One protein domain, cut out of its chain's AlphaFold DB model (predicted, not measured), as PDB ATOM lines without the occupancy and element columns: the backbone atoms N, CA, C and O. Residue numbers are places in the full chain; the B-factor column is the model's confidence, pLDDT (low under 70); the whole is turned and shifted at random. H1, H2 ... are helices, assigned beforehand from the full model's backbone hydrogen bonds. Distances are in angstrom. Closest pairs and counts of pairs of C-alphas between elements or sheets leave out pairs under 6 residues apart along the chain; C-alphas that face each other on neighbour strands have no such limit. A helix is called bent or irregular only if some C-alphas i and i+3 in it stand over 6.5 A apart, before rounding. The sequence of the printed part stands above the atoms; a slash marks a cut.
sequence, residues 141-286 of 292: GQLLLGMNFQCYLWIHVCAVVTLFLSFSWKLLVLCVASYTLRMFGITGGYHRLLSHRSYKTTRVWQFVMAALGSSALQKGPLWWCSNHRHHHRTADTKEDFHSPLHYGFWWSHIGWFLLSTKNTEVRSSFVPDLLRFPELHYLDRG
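This is residues 141 to 286 of the 292 residues of an uncharacterized protein of Chara braunii (UniProt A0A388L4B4). Two long helices, H2 and H3, make an open U: H2 runs out to a free-standing turn at residues 163 to 168, and H3 runs back, with a wide gap between them. At the open end of the U, the later part of H3 packs on H4 and H5, which cross it steeply, and H8 lies side by side with H4 and also packs on the first residues of H5, 221 to 223, while short H1 and the pair H6 and H7 lie towards the H2 side, and a long link returns from H7 to H8. The printed part has 146 residues with eight named helices, H1 to H8 in order, and no named strand; the class is all helix. The whole is compact, with a radius of gyration of the C-alphas of 16.8 A, and it spans 49 by 39 by 27 A.

H1, residues 141 to 145, is close to but not clearly touching H2, residues 147 to 162; the closest C-alphas, of Leu 143 and Phe 149, are 6.2 A apart. H3, residues 169 to 195, is apart from H2. H4, residues 203 to 214, touches residues 181 to 193 of H3, closest at the C-alphas of Gly 185 and Gly 213, 3.9 A, at a steep tilt of 57 degrees, opposite ways. H5, residues 221 to 234, touches residues 190 to 195 of H3, closest at the C-alphas of Ser 195 and Cys 225, 5.0 A, at a steep tilt of 59 degrees, the same way. H4 and H5 only just touch, with 3 pairs of C-alphas within 8 A, the closest those of Ala 210 and Pro 221, 6.2 A. H6, residues 244 to 247, is close to but not clearly touching H7, residues 249 to 258; the C-alphas of Pro 244 and Ser 252, the closest, are 5.1 A apart. H7 is close to but not clearly touching H2, where the closest C-alphas, of Phe 149 and Leu 258, are 6.0 A apart. H8, residues 278 to 284, touches H4 at a shallow tilt of 6 degrees, the same way, closest at the C-alphas of Phe 207 and Glu 279, 6.5 A. H8 also touches residues 221 to 223 of H5, about perpendicular at 78 degrees, closest at the C-alphas of Pro 221 and Asp 284, 5.8 A. In H1, H2, H4, H5 and H8 every O i to N i+4 pair is within hydrogen-bond range; H3 has 20 of 23, H7 has 4 of 6, and H6 is too short for such a pair.

H1 begins at C-alpha 141, (143.473, 133.441, 201.370). From first to last C-alpha H2 is 22.5 A long, H3 35.9 A, H4 16.1 A, H5 19.9 A and H7 14.1 A. H3 begins at C-alpha 169, (124.952, 103.068, 180.362). H7 is irregular, with C-alphas 253 and 256 7.6 A apart. H8 ends at C-alpha 284, (142.033, 132.273, 176.189).

The two C-alphas farthest apart, of Ser 166 and Ser 269, are 49.4 A apart. The printed part has no cut. The link from H7 to H8, residues 259 to 277, is long. pLDDT is under 70 at residues 141 to 146, 261 to 263 and 286, and its mean over the printed part is 90.4.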
ATOM      1  N   GLY A 141     144.477 132.727 202.163       55.28
ATOM      2  CA  GLY A 141     143.473 133.441 201.370       55.28
ATOM      3  C   GLY A 141     143.365 132.980 199.908       55.28
ATOM      4  O   GLY A 141     142.258 132.838 199.408       55.28
ATOM      5  N   GLN A 142     144.471 132.663 199.232       59.50
ATOM      6  CA  GLN A 142     144.494 132.126 197.864       59.50
ATOM      7  C   GLN A 142     143.941 130.697 197.788       59.50
ATOM      8  O   GLN A 142     143.327 130.338 196.790       59.50
ATOM      9  N   LEU A 143     144.134 129.884 198.834       58.66
ATOM     10  CA  LEU A 143     143.585 128.529 198.881       58.66
ATOM     11  C   LEU A 143     142.072 128.560 199.130       58.66
ATOM     12  O   LEU A 143     141.317 127.912 198.419       58.66
ATOM     13  N   LEU A 144     141.605 129.358 200.093       58.25
ATOM     14  CA  LEU A 144     140.186 129.385 200.470       58.25
ATOM     15  C   LEU A 144     139.314 130.213 199.503       58.25
ATOM     16  O   LEU A 144     138.160 129.859 199.259       58.25
ATOM     17  N   LEU A 145     139.853 131.281 198.905       59.16
ATOM     18  CA  LEU A 145     139.115 132.193 198.010       59.16
ATOM     19  C   LEU A 145     139.532 132.073 196.535       59.16
ATOM     20  O   LEU A 145     138.936 132.709 195.665       59.16
ATOM     21  N   GLY A 146     140.551 131.268 196.227       68.19
ATOM     22  CA  GLY A 146     141.023 131.078 194.862       68.19
ATOM     23  C   GLY A 146     140.026 130.282 194.035       68.19
ATOM     24  O   GLY A 146     139.862 129.078 194.218       68.19
ATOM     25  N   MET A 147     139.423 130.940 193.047       72.50
ATOM     26  CA  MET A 147     138.483 130.321 192.109       72.50
ATOM     27  C   MET A 147     139.038 129.037 191.455       72.50
ATOM     28  O   MET A 147     138.288 128.096 191.219       72.50
ATOM     29  N   ASN A 148     140.349 128.952 191.193       76.69
ATOM     30  CA  ASN A 148     140.970 127.746 190.625       76.69
ATOM     31  C   ASN A 148     140.918 126.550 191.588       76.69
ATOM     32  O   ASN A 148     140.569 125.448 191.173       76.69
ATOM     33  N   PHE A 149     141.221 126.778 192.868       82.38
ATOM     34  CA  PHE A 149     141.162 125.742 193.895       82.38
ATOM     35  C   PHE A 149     139.720 125.296 194.152       82.38
ATOM     36  O   PHE A 149     139.448 124.102 194.223       82.38
ATOM     37  N   GLN A 150     138.777 126.243 194.190       81.44
ATOM     38  CA  GLN A 150     137.353 125.937 194.339       81.44
ATOM     39  C   GLN A 150     136.825 125.103 193.163       81.44
ATOM     40  O   GLN A 150     136.202 124.069 193.388       81.44
ATOM     41  N   CYS A 151     137.104 125.498 191.913       85.94
ATOM     42  CA  CYS A 151     136.717 124.709 190.739       85.94
ATOM     43  C   CYS A 151     137.326 123.301 190.780       85.94
ATOM     44  O   CYS A 151     136.628 122.328 190.503       85.94
ATOM     45  N   TYR A 152     138.604 123.190 191.153       87.12
ATOM     46  CA  TYR A 152     139.279 121.902 191.291       87.12
ATOM     47  C   TYR A 152     138.589 121.018 192.339       87.12
ATOM     48  O   TYR A 152     138.216 119.889 192.022       87.12
ATOM     49  N   LEU A 153     138.336 121.534 193.547       90.12
ATOM     50  CA  LEU A 153     137.635 120.793 194.599       90.12
ATOM     51  C   LEU A 153     136.234 120.350 194.169       90.12
ATOM     52  O   LEU A 153     135.888 119.183 194.341       90.12
ATOM     53  N   TRP A 154     135.443 121.246 193.572       91.06
ATOM     54  CA  TRP A 154     134.084 120.920 193.136       91.06
ATOM     55  C   TRP A 154     134.055 119.803 192.092       91.06
ATOM     56  O   TRP A 154     133.208 118.920 192.190       91.06
ATOM     57  N   ILE A 155     135.002 119.774 191.148       92.06
ATOM     58  CA  ILE A 155     135.099 118.683 190.163       92.06
ATOM     59  C   ILE A 155     135.342 117.333 190.855       92.06
ATOM     60  O   ILE A 155     134.716 116.339 190.487       92.06
ATOM     61  N   HIS A 156     136.191 117.294 191.886       92.50
ATOM     62  CA  HIS A 156     136.474 116.064 192.632       92.50
ATOM     63  C   HIS A 156     135.283 115.629 193.487       92.50
ATOM     64  O   HIS A 156     134.939 114.449 193.499       92.50
ATOM     65  N   VAL A 157     134.609 116.575 194.147       94.94
ATOM     66  CA  VAL A 157     133.376 116.295 194.895       94.94
ATOM     67  C   VAL A 157     132.307 115.735 193.958       94.94
ATOM     68  O   VAL A 157     131.723 114.699 194.265       94.94
ATOM     69  N   CYS A 158     132.090 116.347 192.790       92.81
ATOM     70  CA  CYS A 158     131.158 115.828 191.790       92.81
ATOM     71  C   CYS A 158     131.536 114.409 191.340       92.81
ATOM     72  O   CYS A 158     130.656 113.554 191.272       92.81
ATOM     73  N   ALA A 159     132.819 114.132 191.091       91.88
ATOM     74  CA  ALA A 159     133.278 112.794 190.721       91.88
ATOM     75  C   ALA A 159     132.982 111.758 191.822       91.88
ATOM     76  O   ALA A 159     132.430 110.698 191.537       91.88
ATOM     77  N   VAL A 160     133.250 112.080 193.089       94.19
ATOM     78  CA  VAL A 160     132.939 111.188 194.218       94.19
ATOM     79  C   VAL A 160     131.431 110.978 194.362       94.19
ATOM     80  O   VAL A 160     130.986 109.844 194.518       94.19
ATOM     81  N   VAL A 161     130.625 112.038 194.240       94.44
ATOM     82  CA  VAL A 161     129.156 111.947 194.302       94.44
ATOM     83  C   VAL A 161     128.607 111.006 193.225       94.44
ATOM     84  O   VAL A 161     127.678 110.251 193.508       94.44
ATOM     85  N   THR A 162     129.194 110.980 192.022       90.31
ATOM     86  CA  THR A 162     128.729 110.073 190.957       90.31
ATOM     87  C   THR A 162     128.865 108.589 191.297       90.31
ATOM     88  O   THR A 162     128.097 107.795 190.761       90.31
ATOM     89  N   LEU A 163     129.753 108.211 192.225       90.06
ATOM     90  CA  LEU A 163     129.896 106.822 192.685       90.06
ATOM     91  C   LEU A 163     128.708 106.347 193.536       90.06
ATOM     92  O   LEU A 163     128.495 105.147 193.674       90.06
ATOM     93  N   PHE A 164     127.931 107.279 194.092       94.00
ATOM     94  CA  PHE A 164     126.744 106.987 194.900       94.00
ATOM     95  C   PHE A 164     125.437 107.077 194.100       94.00
ATOM     96  O   PHE A 164     124.363 106.812 194.638       94.00
ATOM     97  N   LEU A 165     125.508 107.460 192.821       91.38
ATOM     98  CA  LEU A 165     124.360 107.480 191.920       91.38
ATOM     99  C   LEU A 165     124.168 106.107 191.270       91.38
ATOM    100  O   LEU A 165     125.112 105.343 191.081       91.38
ATOM    101  N   SER A 166     122.930 105.792 190.888       93.88
ATOM    102  CA  SER A 166     122.639 104.554 190.164       93.88
ATOM    103  C   SER A 166     123.355 104.517 188.814       93.88
ATOM    104  O   SER A 166     123.391 105.504 188.075       93.88
ATOM    105  N   PHE A 167     123.887 103.344 188.477       94.19
ATOM    106  CA  PHE A 167     124.584 103.131 187.218       94.19
ATOM    107  C   PHE A 167     123.666 103.358 186.009       94.19
ATOM    108  O   PHE A 167     122.503 102.953 185.992       94.19
ATOM    109  N   SER A 168     124.213 103.986 184.968       95.31
ATOM    110  CA  SER A 168     123.518 104.235 183.708       95.31
ATOM    111  C   SER A 168     124.484 104.136 182.537       95.31
ATOM    112  O   SER A 168     125.434 104.914 182.431       95.31
ATOM    113  N   TRP A 169     124.189 103.232 181.601       95.88
ATOM    114  CA  TRP A 169     124.952 103.068 180.362       95.88
ATOM    115  C   TRP A 169     125.073 104.367 179.560       95.88
ATOM    116  O   TRP A 169     126.131 104.655 179.007       95.88
ATOM    117  N   LYS A 170     124.021 105.197 179.544       96.62
ATOM    118  CA  LYS A 170     124.035 106.493 178.846       96.62
ATOM    119  C   LYS A 170     125.081 107.441 179.440       96.62
ATOM    120  O   LYS A 170     125.783 108.116 178.693       96.62
ATOM    121  N   LEU A 171     125.199 107.472 180.771       93.38
ATOM    122  CA  LEU A 171     126.189 108.301 181.466       93.38
ATOM    123  C   LEU A 171     127.608 107.771 181.257       93.38
ATOM    124  O   LEU A 171     128.520 108.568 181.052       93.38
ATOM    125  N   LEU A 172     127.788 106.448 181.240       94.44
ATOM    126  CA  LEU A 172     129.083 105.838 180.942       94.44
ATOM    127  C   LEU A 172     129.552 106.181 179.522       94.44
ATOM    128  O   LEU A 172     130.676 106.647 179.350       94.44
ATOM    129  N   VAL A 173     128.686 106.021 178.514       97.12
ATOM    130  CA  VAL A 173     129.008 106.370 177.119       97.12
ATOM    131  C   VAL A 173     129.346 107.854 176.993       97.12
ATOM    132  O   VAL A 173     130.351 108.199 176.375       97.12
ATOM    133  N   LEU A 174     128.564 108.736 177.620       95.44
ATOM    134  CA  LEU A 174     128.849 110.171 177.626       95.44
ATOM    135  C   LEU A 174     130.192 110.489 178.306       95.44
ATOM    136  O   LEU A 174     130.953 111.318 177.803       95.44
ATOM    137  N   CYS A 175     130.506 109.825 179.420       94.31
ATOM    138  CA  CYS A 175     131.775 109.972 180.129       94.31
ATOM    139  C   CYS A 175     132.958 109.569 179.235       94.31
ATOM    140  O   CYS A 175     133.858 110.376 179.010       94.31
ATOM    141  N   VAL A 176     132.914 108.376 178.639       96.75
ATOM    142  CA  VAL A 176     133.982 107.864 177.763       96.75
ATOM    143  C   VAL A 176     134.135 108.715 176.499       96.75
ATOM    144  O   VAL A 176     135.254 109.075 176.129       96.75
ATOM    145  N   ALA A 177     133.027 109.087 175.851       97.50
ATOM    146  CA  ALA A 177     133.056 109.916 174.649       97.50
ATOM    147  C   ALA A 177     133.624 111.311 174.945       97.50
ATOM    148  O   ALA A 177     134.523 111.777 174.244       97.50
ATOM    149  N   SER A 178     133.155 111.961 176.015       96.06
ATOM    150  CA  SER A 178     133.654 113.284 176.404       96.06
ATOM    151  C   SER A 178     135.119 113.248 176.843       96.06
ATOM    152  O   SER A 178     135.875 114.142 176.465       96.06
ATOM    153  N   TYR A 179     135.548 112.211 177.570       96.25
ATOM    154  CA  TYR A 179     136.952 111.992 177.922       96.25
ATOM    155  C   TYR A 179     137.826 111.877 176.670       96.25
ATOM    156  O   TYR A 179     138.798 112.616 176.529       96.25
ATOM    157  N   THR A 180     137.444 111.010 175.731       97.75
ATOM    158  CA  THR A 180     138.215 110.756 174.505       97.75
ATOM    159  C   THR A 180     138.342 112.018 173.656       97.75
ATOM    160  O   THR A 180     139.439 112.380 173.230       97.75
ATOM    161  N   LEU A 181     137.235 112.741 173.470       97.62
ATOM    162  CA  LEU A 181     137.209 113.997 172.724       97.62
ATOM    163  C   LEU A 181     138.094 115.073 173.374       97.62
ATOM    164  O   LEU A 181     138.880 115.726 172.688       97.62
ATOM    165  N   ARG A 182     138.032 115.228 174.700       97.06
ATOM    166  CA  ARG A 182     138.878 116.180 175.441       97.06
ATOM    167  C   ARG A 182     140.355 115.808 175.380       97.06
ATOM    168  O   ARG A 182     141.190 116.676 175.131       97.06
ATOM    169  N   MET A 183     140.678 114.527 175.555       97.50
ATOM    170  CA  MET A 183     142.046 114.025 175.431       97.50
ATOM    171  C   MET A 183     142.605 114.284 174.036       97.50
ATOM    172  O   MET A 183     143.749 114.720 173.913       97.50
ATOM    173  N   PHE A 184     141.800 114.099 172.991       97.88
ATOM    174  CA  PHE A 184     142.192 114.447 171.629       97.88
ATOM    175  C   PHE A 184     142.406 115.960 171.450       97.88
ATOM    176  O   PHE A 184     143.399 116.371 170.851       97.88
ATOM    177  N   GLY A 185     141.546 116.803 172.027       97.94
ATOM    178  CA  GLY A 185     141.721 118.260 172.014       97.94
ATOM    179  C   GLY A 185     143.027 118.723 172.672       97.94
ATOM    180  O   GLY A 185     143.720 119.585 172.132       97.94
ATOM    181  N   ILE A 186     143.415 118.114 173.796       98.00
ATOM    182  CA  ILE A 186     144.691 118.416 174.460       98.00
ATOM    183  C   ILE A 186     145.875 117.861 173.665       98.00
ATOM    184  O   ILE A 186     146.800 118.597 173.334       98.00
ATOM    185  N   THR A 187     145.856 116.573 173.327       98.12
ATOM    186  CA  THR A 187     147.010 115.896 172.710       98.12
ATOM    187  C   THR A 187     147.212 116.277 171.243       98.12
ATOM    188  O   THR A 187     148.334 116.553 170.825       98.12
ATOM    189  N   GLY A 188     146.145 116.312 170.451       97.75
ATOM    190  CA  GLY A 188     146.176 116.750 169.060       97.75
ATOM    191  C   GLY A 188     146.235 118.272 168.952       97.75
ATOM    192  O   GLY A 188     147.106 118.810 168.279       97.75
ATOM    193  N   GLY A 189     145.341 118.978 169.648       98.00
ATOM    194  CA  GLY A 189     145.185 120.429 169.525       98.00
ATOM    195  C   GLY A 189     146.258 121.225 170.265       98.00
ATOM    196  O   GLY A 189     147.133 121.826 169.650       98.00
ATOM    197  N   TYR A 190     146.195 121.264 171.593       97.94
ATOM    198  CA  TYR A 190     147.114 122.097 172.382       97.94
ATOM    199  C   TYR A 190     148.572 121.650 172.250       97.94
ATOM    200  O   TYR A 190     149.461 122.467 172.005       97.94
ATOM    201  N   HIS A 191     148.816 120.351 172.372       98.56
ATOM    202  CA  HIS A 191     150.152 119.782 172.397       98.56
ATOM    203  C   HIS A 191     150.781 119.742 170.997       98.56
ATOM    204  O   HIS A 191     151.707 120.503 170.712       98.56
ATOM    205  N   ARG A 192     150.268 118.902 170.089       98.38
ATOM    206  CA  ARG A 192     150.897 118.679 168.774       98.38
ATOM    207  C   ARG A 192     150.711 119.849 167.808       98.38
ATOM    208  O   ARG A 192     151.698 120.324 167.250       98.38
ATOM    209  N   LEU A 193     149.482 120.331 167.619       98.38
ATOM    210  CA  LEU A 193     149.186 121.403 166.662       98.38
ATOM    211  C   LEU A 193     149.723 122.758 167.134       98.38
ATOM    212  O   LEU A 193     150.474 123.405 166.409       98.38
ATOM    213  N   LEU A 194     149.344 123.207 168.333       98.06
ATOM    214  CA  LEU A 194     149.655 124.568 168.777       98.06
ATOM    215  C   LEU A 194     151.041 124.685 169.422       98.06
ATOM    216  O   LEU A 194     151.764 125.640 169.129       98.06
ATOM    217  N   SER A 195     151.450 123.739 170.273       98.12
ATOM    218  CA  SER A 195     152.717 123.870 171.007       98.12
ATOM    219  C   SER A 195     153.920 123.407 170.198       98.12
ATOM    220  O   SER A 195     154.888 124.163 170.114       98.12
ATOM    221  N   HIS A 196     153.840 122.227 169.577       97.94
ATOM    222  CA  HIS A 196     154.938 121.637 168.798       97.94
ATOM    223  C   HIS A 196     154.873 121.908 167.296       97.94
ATOM    224  O   HIS A 196     155.849 121.640 166.603       97.94
ATOM    225  N   ARG A 197     153.756 122.440 166.782       96.19
ATOM    226  CA  ARG A 197     153.557 122.703 165.346       96.19
ATOM    227  C   ARG A 197     153.832 121.477 164.464       96.19
ATOM    228  O   ARG A 197     154.310 121.613 163.343       96.19
ATOM    229  N   SER A 198     153.508 120.281 164.957       97.31
ATOM    230  CA  SER A 198     153.804 119.018 164.266       97.31
ATOM    231  C   SER A 198     153.023 118.843 162.958       97.31
ATOM    232  O   SER A 198     153.354 117.978 162.158       97.31
ATOM    233  N   TYR A 199     151.964 119.628 162.752       97.88
ATOM    234  CA  TYR A 199     151.188 119.674 161.519       97.88
ATOM    235  C   TYR A 199     150.501 121.038 161.367       97.88
ATOM    236  O   TYR A 199     150.409 121.814 162.321       97.88
ATOM    237  N   LYS A 200     150.015 121.333 160.158       96.00
ATOM    238  CA  LYS A 200     149.280 122.563 159.829       96.00
ATOM    239  C   LYS A 200     147.812 122.236 159.552       96.00
ATOM    240  O   LYS A 200     147.498 121.173 159.025       96.00
ATOM    241  N   THR A 201     146.916 123.156 159.892       96.75
ATOM    242  CA  THR A 201     145.478 123.057 159.605       96.75
ATOM    243  C   THR A 201     144.939 124.400 159.121       96.75
ATOM    244  O   THR A 201     145.616 125.425 159.206       96.75
ATOM    245  N   THR A 202     143.708 124.409 158.602       97.44
ATOM    246  CA  THR A 202     142.997 125.663 158.322       97.44
ATOM    247  C   THR A 202     142.635 126.375 159.627       97.44
ATOM    248  O   THR A 202     142.504 125.740 160.676       97.44
ATOM    249  N   ARG A 203     142.397 127.693 159.571       96.12
ATOM    250  CA  ARG A 203     142.029 128.488 160.763       96.12
ATOM    251  C   ARG A 203     140.786 127.951 161.478       96.12
ATOM    252  O   ARG A 203     140.729 127.957 162.703       96.12
ATOM    253  N   VAL A 204     139.821 127.426 160.721       97.44
ATOM    254  CA  VAL A 204     138.606 126.805 161.272       97.44
ATOM    255  C   VAL A 204     138.959 125.577 162.106       97.44
ATOM    256  O   VAL A 204     138.559 125.485 163.263       97.44
ATOM    257  N   TRP A 205     139.754 124.655 161.560       97.50
ATOM    258  CA  TRP A 205     140.147 123.447 162.286       97.50
ATOM    259  C   TRP A 205     141.081 123.743 163.456       97.50
ATOM    260  O   TRP A 205     140.964 123.106 164.500       97.50
ATOM    261  N   GLN A 206     141.955 124.741 163.328       97.94
ATOM    262  CA  GLN A 206     142.756 125.241 164.441       97.94
ATOM    263  C   GLN A 206     141.868 125.728 165.595       97.94
ATOM    264  O   GLN A 206     142.097 125.344 166.743       97.94
ATOM    265  N   PHE A 207     140.831 126.519 165.301       97.31
ATOM    266  CA  PHE A 207     139.869 126.975 166.303       97.31
ATOM    267  C   PHE A 207     139.079 125.818 166.922       97.31
ATOM    268  O   PHE A 207     138.973 125.752 168.142       97.31
ATOM    269  N   VAL A 208     138.568 124.883 166.113       97.81
ATOM    270  CA  VAL A 208     137.817 123.714 166.608       97.81
ATOM    271  C   VAL A 208     138.673 122.875 167.558       97.81
ATOM    272  O   VAL A 208     138.221 122.535 168.651       97.81
ATOM    273  N   MET A 209     139.924 122.592 167.189       97.94
ATOM    274  CA  MET A 209     140.855 121.840 168.035       97.94
ATOM    275  C   MET A 209     141.191 122.595 169.325       97.94
ATOM    276  O   MET A 209     141.241 121.993 170.398       97.94
ATOM    277  N   ALA A 210     141.373 123.917 169.241       96.75
ATOM    278  CA  ALA A 210     141.612 124.751 170.411       96.75
ATOM    279  C   ALA A 210     140.393 124.793 171.349       96.75
ATOM    280  O   ALA A 210     140.546 124.640 172.559       96.75
ATOM    281  N   ALA A 211     139.179 124.930 170.810       96.50
ATOM    282  CA  ALA A 211     137.940 124.922 171.584       96.50
ATOM    283  C   ALA A 211     137.700 123.556 172.249       96.50
ATOM    284  O   ALA A 211     137.304 123.483 173.415       96.50
ATOM    285  N   LEU A 212     138.010 122.467 171.538       96.94
ATOM    286  CA  LEU A 212     137.947 121.119 172.086       96.94
ATOM    287  C   LEU A 212     138.930 120.940 173.252       96.94
ATOM    288  O   LEU A 212     138.535 120.433 174.302       96.94
ATOM    289  N   GLY A 213     140.170 121.422 173.111       96.25
ATOM    290  CA  GLY A 213     141.151 121.459 174.201       96.25
ATOM    291  C   GLY A 213     140.694 122.320 175.386       96.25
ATOM    292  O   GLY A 213     140.793 121.892 176.535       96.25
ATOM    293  N   SER A 214     140.084 123.482 175.125       95.19
ATOM    294  CA  SER A 214     139.523 124.358 176.168       95.19
ATOM    295  C   SER A 214     138.435 123.663 176.997       95.19
ATOM    296  O   SER A 214     138.322 123.903 178.200       95.19
ATOM    297  N   SER A 215     137.675 122.741 176.396       94.50
ATOM    298  CA  SER A 215     136.642 121.969 177.104       94.50
ATOM    299  C   SER A 215     137.193 120.992 178.158       94.50
ATOM    300  O   SER A 215     136.424 120.487 178.979       94.50
ATOM    301  N   ALA A 216     138.510 120.742 178.173       93.31
ATOM    302  CA  ALA A 216     139.190 119.937 179.189       93.31
ATOM    303  C   ALA A 216     139.508 120.716 180.481       93.31
ATOM    304  O   ALA A 216     140.043 120.133 181.420       93.31
ATOM    305  N   LEU A 217     139.187 122.017 180.541       89.62
ATOM    306  CA  LEU A 217     139.378 122.878 181.716       89.62
ATOM    307  C   LEU A 217     140.844 123.015 182.181       89.62
ATOM    308  O   LEU A 217     141.102 123.338 183.337       89.62
ATOM    309  N   GLN A 218     141.814 122.856 181.274       89.31
ATOM    310  CA  GLN A 218     143.250 123.048 181.541       89.31
ATOM    311  C   GLN A 218     143.734 124.482 181.240       89.31
ATOM    312  O   GLN A 218     144.858 124.681 180.784       89.31
ATOM    313  N   LYS A 219     142.880 125.485 181.492       89.88
ATOM    314  CA  LYS A 219     143.040 126.891 181.060       89.88
ATOM    315  C   LYS A 219     143.056 127.068 179.526       89.88
ATOM    316  O   LYS A 219     142.790 126.142 178.757       89.88
ATOM    317  N   GLY A 220     143.247 128.314 179.100       92.81
ATOM    318  CA  GLY A 220     143.180 128.724 177.704       92.81
ATOM    319  C   GLY A 220     144.358 128.235 176.847       92.81
ATOM    320  O   GLY A 220     145.401 127.840 177.382       92.81
ATOM    321  N   PRO A 221     144.194 128.238 175.512       95.94
ATOM    322  CA  PRO A 221     145.181 127.702 174.580       95.94
ATOM    323  C   PRO A 221     146.511 128.453 174.618       95.94
ATOM    324  O   PRO A 221     147.563 127.820 174.538       95.94
ATOM    325  N   LEU A 222     146.499 129.784 174.743       95.81
ATOM    326  CA  LEU A 222     147.731 130.576 174.737       95.81
ATOM    327  C   LEU A 222     148.508 130.350 176.032       95.81
ATOM    328  O   LEU A 222     149.723 130.145 175.987       95.81
ATOM    329  N   TRP A 223     147.805 130.318 177.168       93.75
ATOM    330  CA  TRP A 223     148.408 129.993 178.456       93.75
ATOM    331  C   TRP A 223     149.035 128.599 178.453       93.75
ATOM    332  O   TRP A 223     150.192 128.442 178.854       93.75
ATOM    333  N   TRP A 224     148.299 127.593 177.974       95.38
ATOM    334  CA  TRP A 224     148.772 126.210 177.963       95.38
ATOM    335  C   TRP A 224     150.017 126.070 177.087       95.38
ATOM    336  O   TRP A 224     151.053 125.607 177.558       95.38
ATOM    337  N   CYS A 225     149.964 126.572 175.849       97.00
ATOM    338  CA  CYS A 225     151.087 126.479 174.915       97.00
ATOM    339  C   CYS A 225     152.315 127.257 175.402       97.00
ATOM    340  O   CYS A 225     153.444 126.811 175.215       97.00
ATOM    341  N   SER A 226     152.110 128.412 176.040       95.50
ATOM    342  CA  SER A 226     153.194 129.216 176.608       95.50
ATOM    343  C   SER A 226     153.934 128.468 177.718       95.50
ATOM    344  O   SER A 226     155.162 128.384 177.680       95.50
ATOM    345  N   ASN A 227     153.205 127.868 178.666       93.94
ATOM    346  CA  ASN A 227     153.823 127.097 179.747       93.94
ATOM    347  C   ASN A 227     154.430 125.784 179.242       93.94
ATOM    348  O   ASN A 227     155.528 125.439 179.661       93.94
ATOM    349  N   HIS A 228     153.783 125.107 178.293       96.06
ATOM    350  CA  HIS A 228     154.304 123.876 177.693       96.06
ATOM    351  C   HIS A 228     155.610 124.109 176.921       96.06
ATOM    352  O   HIS A 228     156.577 123.365 177.067       96.06
ATOM    353  N   ARG A 229     155.694 125.185 176.130       97.00
ATOM    354  CA  ARG A 229     156.936 125.551 175.428       97.00
ATOM    355  C   ARG A 229     158.038 125.995 176.391       97.00
ATOM    356  O   ARG A 229     159.205 125.707 176.139       97.00
ATOM    357  N   HIS A 230     157.683 126.685 177.479       94.44
ATOM    358  CA  HIS A 230     158.630 127.005 178.553       94.44
ATOM    359  C   HIS A 230     159.182 125.727 179.187       94.44
ATOM    360  O   HIS A 230     160.396 125.564 179.222       94.44
ATOM    361  N   HIS A 231     158.303 124.794 179.564       94.75
ATOM    362  CA  HIS A 231     158.672 123.491 180.113       94.75
ATOM    363  C   HIS A 231     159.672 122.757 179.232       94.75
ATOM    364  O   HIS A 231     160.756 122.440 179.692       94.75
ATOM    365  N   HIS A 232     159.377 122.569 177.943       96.06
ATOM    366  CA  HIS A 232     160.313 121.889 177.043       96.06
ATOM    367  C   HIS A 232     161.667 122.593 176.921       96.06
ATOM    368  O   HIS A 232     162.683 121.934 176.724       96.06
ATOM    369  N   ARG A 233     161.700 123.925 177.029       95.12
ATOM    370  CA  ARG A 233     162.948 124.690 176.961       95.12
ATOM    371  C   ARG A 233     163.778 124.579 178.241       95.12
ATOM    372  O   ARG A 233     164.993 124.745 178.176       95.12
ATOM    373  N   THR A 234     163.133 124.359 179.381       94.44
ATOM    374  CA  THR A 234     163.773 124.365 180.703       94.44
ATOM    375  C   THR A 234     163.611 123.044 181.451       94.44
ATOM    376  O   THR A 234     163.816 123.014 182.662       94.44
ATOM    377  N   ALA A 235     163.221 121.964 180.775       92.75
ATOM    378  CA  ALA A 235     162.938 120.679 181.404       92.75
ATOM    379  C   ALA A 235     164.137 120.216 182.239       92.75
ATOM    380  O   ALA A 235     165.289 120.451 181.873       92.75
ATOM    381  N   ASP A 236     163.854 119.625 183.398       88.00
ATOM    382  CA  ASP A 236     164.850 119.146 184.369       88.00
ATOM    383  C   ASP A 236     165.784 120.220 184.959       88.00
ATOM    384  O   ASP A 236     166.697 119.913 185.732       88.00
ATOM    385  N   THR A 237     165.526 121.500 184.684       92.12
ATOM    386  CA  THR A 237     166.214 122.633 185.316       92.12
ATOM    387  C   THR A 237     165.367 123.253 186.428       92.12
ATOM    388  O   THR A 237     164.176 122.969 186.569       92.12
ATOM    389  N   LYS A 238     165.974 124.142 187.221       89.12
ATOM    390  CA  LYS A 238     165.265 124.878 188.280       89.12
ATOM    391  C   LYS A 238     164.296 125.916 187.715       89.12
ATOM    392  O   LYS A 238     163.507 126.485 188.459       89.12
ATOM    393  N   GLU A 239     164.386 126.207 186.426       88.62
ATOM    394  CA  GLU A 239     163.532 127.149 185.724       88.62
ATOM    395  C   GLU A 239     162.211 126.502 185.275       88.62
ATOM    396  O   GLU A 239     161.250 127.221 184.987       88.62
ATOM    397  N   ASP A 240     162.119 125.168 185.248       90.12
ATOM    398  CA  ASP A 240     160.871 124.448 184.993       90.12
ATOM    399  C   ASP A 240     159.974 124.432 186.235       90.12
ATOM    400  O   ASP A 240     160.128 123.605 187.130       90.12
ATOM    401  N   PHE A 241     158.981 125.327 186.249       86.94
ATOM    402  CA  PHE A 241     158.049 125.541 187.360       86.94
ATOM    403  C   PHE A 241     157.262 124.307 187.819       86.94
ATOM    404  O   PHE A 241     156.675 124.355 188.903       86.94
ATOM    405  N   HIS A 242     157.207 123.240 187.022       88.62
ATOM    406  CA  HIS A 242     156.512 122.001 187.369       88.62
ATOM    407  C   HIS A 242     157.426 120.774 187.342       88.62
ATOM    408  O   HIS A 242     156.934 119.649 187.268       88.62
ATOM    409  N   SER A 243     158.739 120.981 187.494       89.94
ATOM    410  CA  SER A 243     159.713 119.896 187.585       89.94
ATOM    411  C   SER A 243     159.466 119.013 188.822       89.94
ATOM    412  O   SER A 243     159.538 119.506 189.956       89.94
ATOM    413  N   PRO A 244     159.225 117.698 188.655       90.00
ATOM    414  CA  PRO A 244     159.139 116.771 189.782       90.00
ATOM    415  C   PRO A 244     160.492 116.586 190.478       90.00
ATOM    416  O   PRO A 244     160.521 116.344 191.684       90.00
ATOM    417  N   LEU A 245     161.601 116.737 189.744       90.44
ATOM    418  CA  LEU A 245     162.960 116.568 190.255       90.44
ATOM    419  C   LEU A 245     163.325 117.654 191.275       90.44
ATOM    420  O   LEU A 245     163.878 117.347 192.328       90.44
ATOM    421  N   HIS A 246     163.001 118.915 190.975       88.81
ATOM    422  CA  HIS A 246     163.373 120.048 191.834       88.81
ATOM    423  C   HIS A 246     162.325 120.378 192.897       88.81
ATOM    424  O   HIS A 246     162.676 120.923 193.943       88.81
ATOM    425  N   TYR A 247     161.048 120.068 192.647       85.81
ATOM    426  CA  TYR A 247     159.932 120.523 193.491       85.81
ATOM    427  C   TYR A 247     159.079 119.402 194.090       85.81
ATOM    428  O   TYR A 247     158.209 119.660 194.924       85.81
ATOM    429  N   GLY A 248     159.329 118.153 193.701       89.38
ATOM    430  CA  GLY A 248     158.631 116.984 194.217       89.38
ATOM    431  C   GLY A 248     157.290 116.692 193.536       89.38
ATOM    432  O   GLY A 248     156.741 117.468 192.745       89.38
ATOM    433  N   PHE A 249     156.748 115.520 193.869       90.50
ATOM    434  CA  PHE A 249     155.556 114.953 193.235       90.50
ATOM    435  C   PHE A 249     154.308 115.832 193.395       90.50
ATOM    436  O   PHE A 249     153.678 116.199 192.411       90.50
ATOM    437  N   TRP A 250     153.951 116.227 194.619       88.25
ATOM    438  CA  TRP A 250     152.707 116.975 194.851       88.25
ATOM    439  C   TRP A 250     152.705 118.355 194.189       88.25
ATOM    440  O   TRP A 250     151.673 118.817 193.694       88.25
ATOM    441  N   TRP A 251     153.867 119.006 194.128       87.19
ATOM    442  CA  TRP A 251     154.002 120.287 193.449       87.19
ATOM    443  C   TRP A 251     153.837 120.152 191.935       87.19
ATOM    444  O   TRP A 251     153.009 120.849 191.348       87.19
ATOM    445  N   SER A 252     154.589 119.241 191.315       89.62
ATOM    446  CA  SER A 252     154.516 118.978 189.870       89.62
ATOM    447  C   SER A 252     153.140 118.463 189.436       89.62
ATOM    448  O   SER A 252     152.658 118.820 188.363       89.62
ATOM    449  N   HIS A 253     152.463 117.694 190.294       88.88
ATOM    450  CA  HIS A 253     151.142 117.144 190.010       88.88
ATOM    451  C   HIS A 253     150.027 118.202 190.060       88.88
ATOM    452  O   HIS A 253     149.217 118.286 189.138       88.88
ATOM    453  N   ILE A 254     149.974 119.019 191.122       88.31
ATOM    454  CA  ILE A 254     148.864 119.969 191.354       88.31
ATOM    455  C   ILE A 254     149.303 121.358 191.823       88.31
ATOM    456  O   ILE A 254     148.648 122.358 191.521       88.31
ATOM    457  N   GLY A 255     150.403 121.448 192.568       84.50
ATOM    458  CA  GLY A 255     150.772 122.675 193.267       84.50
ATOM    459  C   GLY A 255     151.118 123.841 192.342       84.50
ATOM    460  O   GLY A 255     150.667 124.969 192.564       84.50
ATOM    461  N   TRP A 256     151.849 123.563 191.264       86.00
ATOM    462  CA  TRP A 256     152.426 124.582 190.385       86.00
ATOM    463  C   TRP A 256     151.402 125.490 189.686       86.00
ATOM    464  O   TRP A 256     151.747 126.619 189.325       86.00
ATOM    465  N   PHE A 257     150.162 125.022 189.486       83.88
ATOM    466  CA  PHE A 257     149.096 125.789 188.827       83.88
ATOM    467  C   PHE A 257     147.972 126.228 189.773       83.88
ATOM    468  O   PHE A 257     147.269 127.193 189.453       83.88
ATOM    469  N   LEU A 258     147.788 125.541 190.909       80.00
ATOM    470  CA  LEU A 258     146.777 125.889 191.913       80.00
ATOM    471  C   LEU A 258     147.275 126.941 192.907       80.00
ATOM    472  O   LEU A 258     146.500 127.819 193.285       80.00
ATOM    473  N   LEU A 259     148.544 126.862 193.321       73.88
ATOM    474  CA  LEU A 259     149.103 127.714 194.375       73.88
ATOM    475  C   LEU A 259     149.977 128.857 193.837       73.88
ATOM    476  O   LEU A 259     150.171 129.851 194.532       73.88
ATOM    477  N   SER A 260     150.489 128.753 192.608       71.56
ATOM    478  CA  SER A 260     151.372 129.777 192.036       71.56
ATOM    479  C   SER A 260     150.599 130.902 191.347       71.56
ATOM    480  O   SER A 260     149.868 130.676 190.381       71.56
ATOM    481  N   THR A 261     150.846 132.140 191.774       66.12
ATOM    482  CA  THR A 261     150.411 133.359 191.069       66.12
ATOM    483  C   THR A 261     151.340 133.735 189.914       66.12
ATOM    484  O   THR A 261     150.940 134.445 189.005       66.12
ATOM    485  N   LYS A 262     152.581 133.229 189.891       65.94
ATOM    486  CA  LYS A 262     153.567 133.562 188.844       65.94
ATOM    487  C   LYS A 262     153.327 132.833 187.521       65.94
ATOM    488  O   LYS A 262     153.885 133.215 186.495       65.94
ATOM    489  N   ASN A 263     152.498 131.790 187.550       69.75
ATOM    490  CA  ASN A 263     152.138 130.975 186.392       69.75
ATOM    491  C   ASN A 263     150.693 131.225 185.950       69.75
ATOM    492  O   ASN A 263     150.090 130.362 185.324       69.75
ATOM    493  N   THR A 264     150.077 132.355 186.301       73.88
ATOM    494  CA  THR A 264     148.705 132.661 185.858       73.88
ATOM    495  C   THR A 264     148.660 133.390 184.522       73.88
ATOM    496  O   THR A 264     147.646 133.307 183.841       73.88
ATOM    497  N   GLU A 265     149.748 134.045 184.129       81.88
ATOM    498  CA  GLU A 265     149.810 134.879 182.929       81.88
ATOM    499  C   GLU A 265     150.391 134.137 181.722       81.88
ATOM    500  O   GLU A 265     151.206 133.218 181.852       81.88
ATOM    501  N   VAL A 266     149.974 134.561 180.528       86.81
ATOM    502  CA  VAL A 266     150.540 134.100 179.258       86.81
ATOM    503  C   VAL A 266     151.869 134.808 179.027       86.81
ATOM    504  O   VAL A 266     151.924 136.032 178.918       86.81
ATOM    505  N   ARG A 267     152.957 134.048 178.884       90.00
ATOM    506  CA  ARG A 267     154.258 134.616 178.513       90.00
ATOM    507  C   ARG A 267     154.339 134.712 176.993       90.00
ATOM    508  O   ARG A 267     154.721 133.752 176.316       90.00
ATOM    509  N   SER A 268     153.976 135.882 176.472       91.00
ATOM    510  CA  SER A 268     153.908 136.207 175.039       91.00
ATOM    511  C   SER A 268     155.177 135.853 174.258       91.00
ATOM    512  O   SER A 268     155.092 135.456 173.099       91.00
ATOM    513  N   SER A 269     156.348 135.928 174.899       92.44
ATOM    514  CA  SER A 269     157.645 135.573 174.305       92.44
ATOM    515  C   SER A 269     157.746 134.114 173.852       92.44
ATOM    516  O   SER A 269     158.528 133.818 172.953       92.44
ATOM    517  N   PHE A 270     156.965 133.203 174.439       93.38
ATOM    518  CA  PHE A 270     156.972 131.783 174.076       93.38
ATOM    519  C   PHE A 270     155.964 131.430 172.982       93.38
ATOM    520  O   PHE A 270     156.071 130.363 172.381       93.38
ATOM    521  N   VAL A 271     154.990 132.301 172.706       95.88
ATOM    522  CA  VAL A 271     153.909 132.051 171.739       95.88
ATOM    523  C   VAL A 271     153.669 133.199 170.744       95.88
ATOM    524  O   VAL A 271     152.517 133.416 170.369       95.88
ATOM    525  N   PRO A 272     154.698 133.928 170.259       95.62
ATOM    526  CA  PRO A 272     154.487 135.100 169.401       95.62
ATOM    527  C   PRO A 272     153.742 134.756 168.103       95.62
ATOM    528  O   PRO A 272     152.950 135.548 167.602       95.62
ATOM    529  N   ASP A 273     153.929 133.538 167.595       95.69
ATOM    530  CA  ASP A 273     153.222 133.007 166.434       95.69
ATOM    531  C   ASP A 273     151.719 132.838 166.660       95.69
ATOM    532  O   ASP A 273     150.957 133.014 165.714       95.69
ATOM    533  N   LEU A 274     151.287 132.492 167.876       96.06
ATOM    534  CA  LEU A 274     149.878 132.235 168.173       96.06
ATOM    535  C   LEU A 274     149.103 133.528 168.456       96.06
ATOM    536  O   LEU A 274     147.889 133.575 168.266       96.06
ATOM    537  N   LEU A 275     149.803 134.596 168.851       94.44
ATOM    538  CA  LEU A 275     149.190 135.881 169.203       94.44
ATOM    539  C   LEU A 275     148.517 136.584 168.019       94.44
ATOM    540  O   LEU A 275     147.664 137.439 168.243       94.44
ATOM    541  N   ARG A 276     148.847 136.210 166.778       94.56
ATOM    542  CA  ARG A 276     148.206 136.756 165.572       94.56
ATOM    543  C   ARG A 276     146.763 136.277 165.361       94.56
ATOM    544  O   ARG A 276     146.066 136.822 164.511       94.56
ATOM    545  N   PHE A 277     146.318 135.248 166.087       95.38
ATOM    546  CA  PHE A 277     145.011 134.616 165.896       95.38
ATOM    547  C   PHE A 277     143.982 135.137 166.921       95.38
ATOM    548  O   PHE A 277     143.987 134.675 168.067       95.38
ATOM    549  N   PRO A 278     143.086 136.081 166.564       94.19
ATOM    550  CA  PRO A 278     142.070 136.614 167.480       94.19
ATOM    551  C   PRO A 278     141.136 135.538 168.050       94.19
ATOM    552  O   PRO A 278     140.665 135.667 169.181       94.19
ATOM    553  N   GLU A 279     140.899 134.464 167.303       94.44
ATOM    554  CA  GLU A 279     140.111 133.311 167.726       94.44
ATOM    555  C   GLU A 279     140.736 132.575 168.925       94.44
ATOM    556  O   GLU A 279     140.018 132.142 169.825       94.44
ATOM    557  N   LEU A 280     142.072 132.508 169.006       94.88
ATOM    558  CA  LEU A 280     142.763 131.922 170.156       94.88
ATOM    559  C   LEU A 280     142.702 132.844 171.372       94.88
ATOM    560  O   LEU A 280     142.496 132.366 172.483       94.88
ATOM    561  N   HIS A 281     142.796 134.162 171.168       92.56
ATOM    562  CA  HIS A 281     142.577 135.140 172.240       92.56
ATOM    563  C   HIS A 281     141.163 135.060 172.808       92.56
ATOM    564  O   HIS A 281     140.973 135.229 174.007       92.56
ATOM    565  N   TYR A 282     140.159 134.823 171.963       91.75
ATOM    566  CA  TYR A 282     138.784 134.643 172.423       91.75
ATOM    567  C   TYR A 282     138.653 133.428 173.351       91.75
ATOM    568  O   TYR A 282     138.065 133.551 174.423       91.75
ATOM    569  N   LEU A 283     139.248 132.292 172.976       92.06
ATOM    570  CA  LEU A 283     139.254 131.081 173.803       92.06
ATOM    571  C   LEU A 283     140.085 131.244 175.085       92.06
ATOM    572  O   LEU A 283     139.750 130.668 176.118       92.06
ATOM    573  N   ASP A 284     141.150 132.044 175.042       88.81
ATOM    574  CA  ASP A 284     142.033 132.273 176.189       88.81
ATOM    575  C   ASP A 284     141.462 133.276 177.205       88.81
ATOM    576  O   ASP A 284     141.775 133.202 178.390       88.81
ATOM    577  N   ARG A 285     140.532 134.149 176.786       77.44
ATOM    578  CA  ARG A 285     139.879 135.184 177.621       77.44
ATOM    579  C   ARG A 285     139.000 134.660 178.764       77.44
ATOM    580  O   ARG A 285     138.324 135.451 179.430       77.44
ATOM    581  N   GLY A 286     139.023 133.362 179.050       57.41
ATOM    582  CA  GLY A 286     138.436 132.764 180.244       57.41
ATOM    583  C   GLY A 286     139.159 133.189 181.530       57.41
ATOM    584  O   GLY A 286     139.834 132.371 182.143       57.41
TER     585      GLY A 286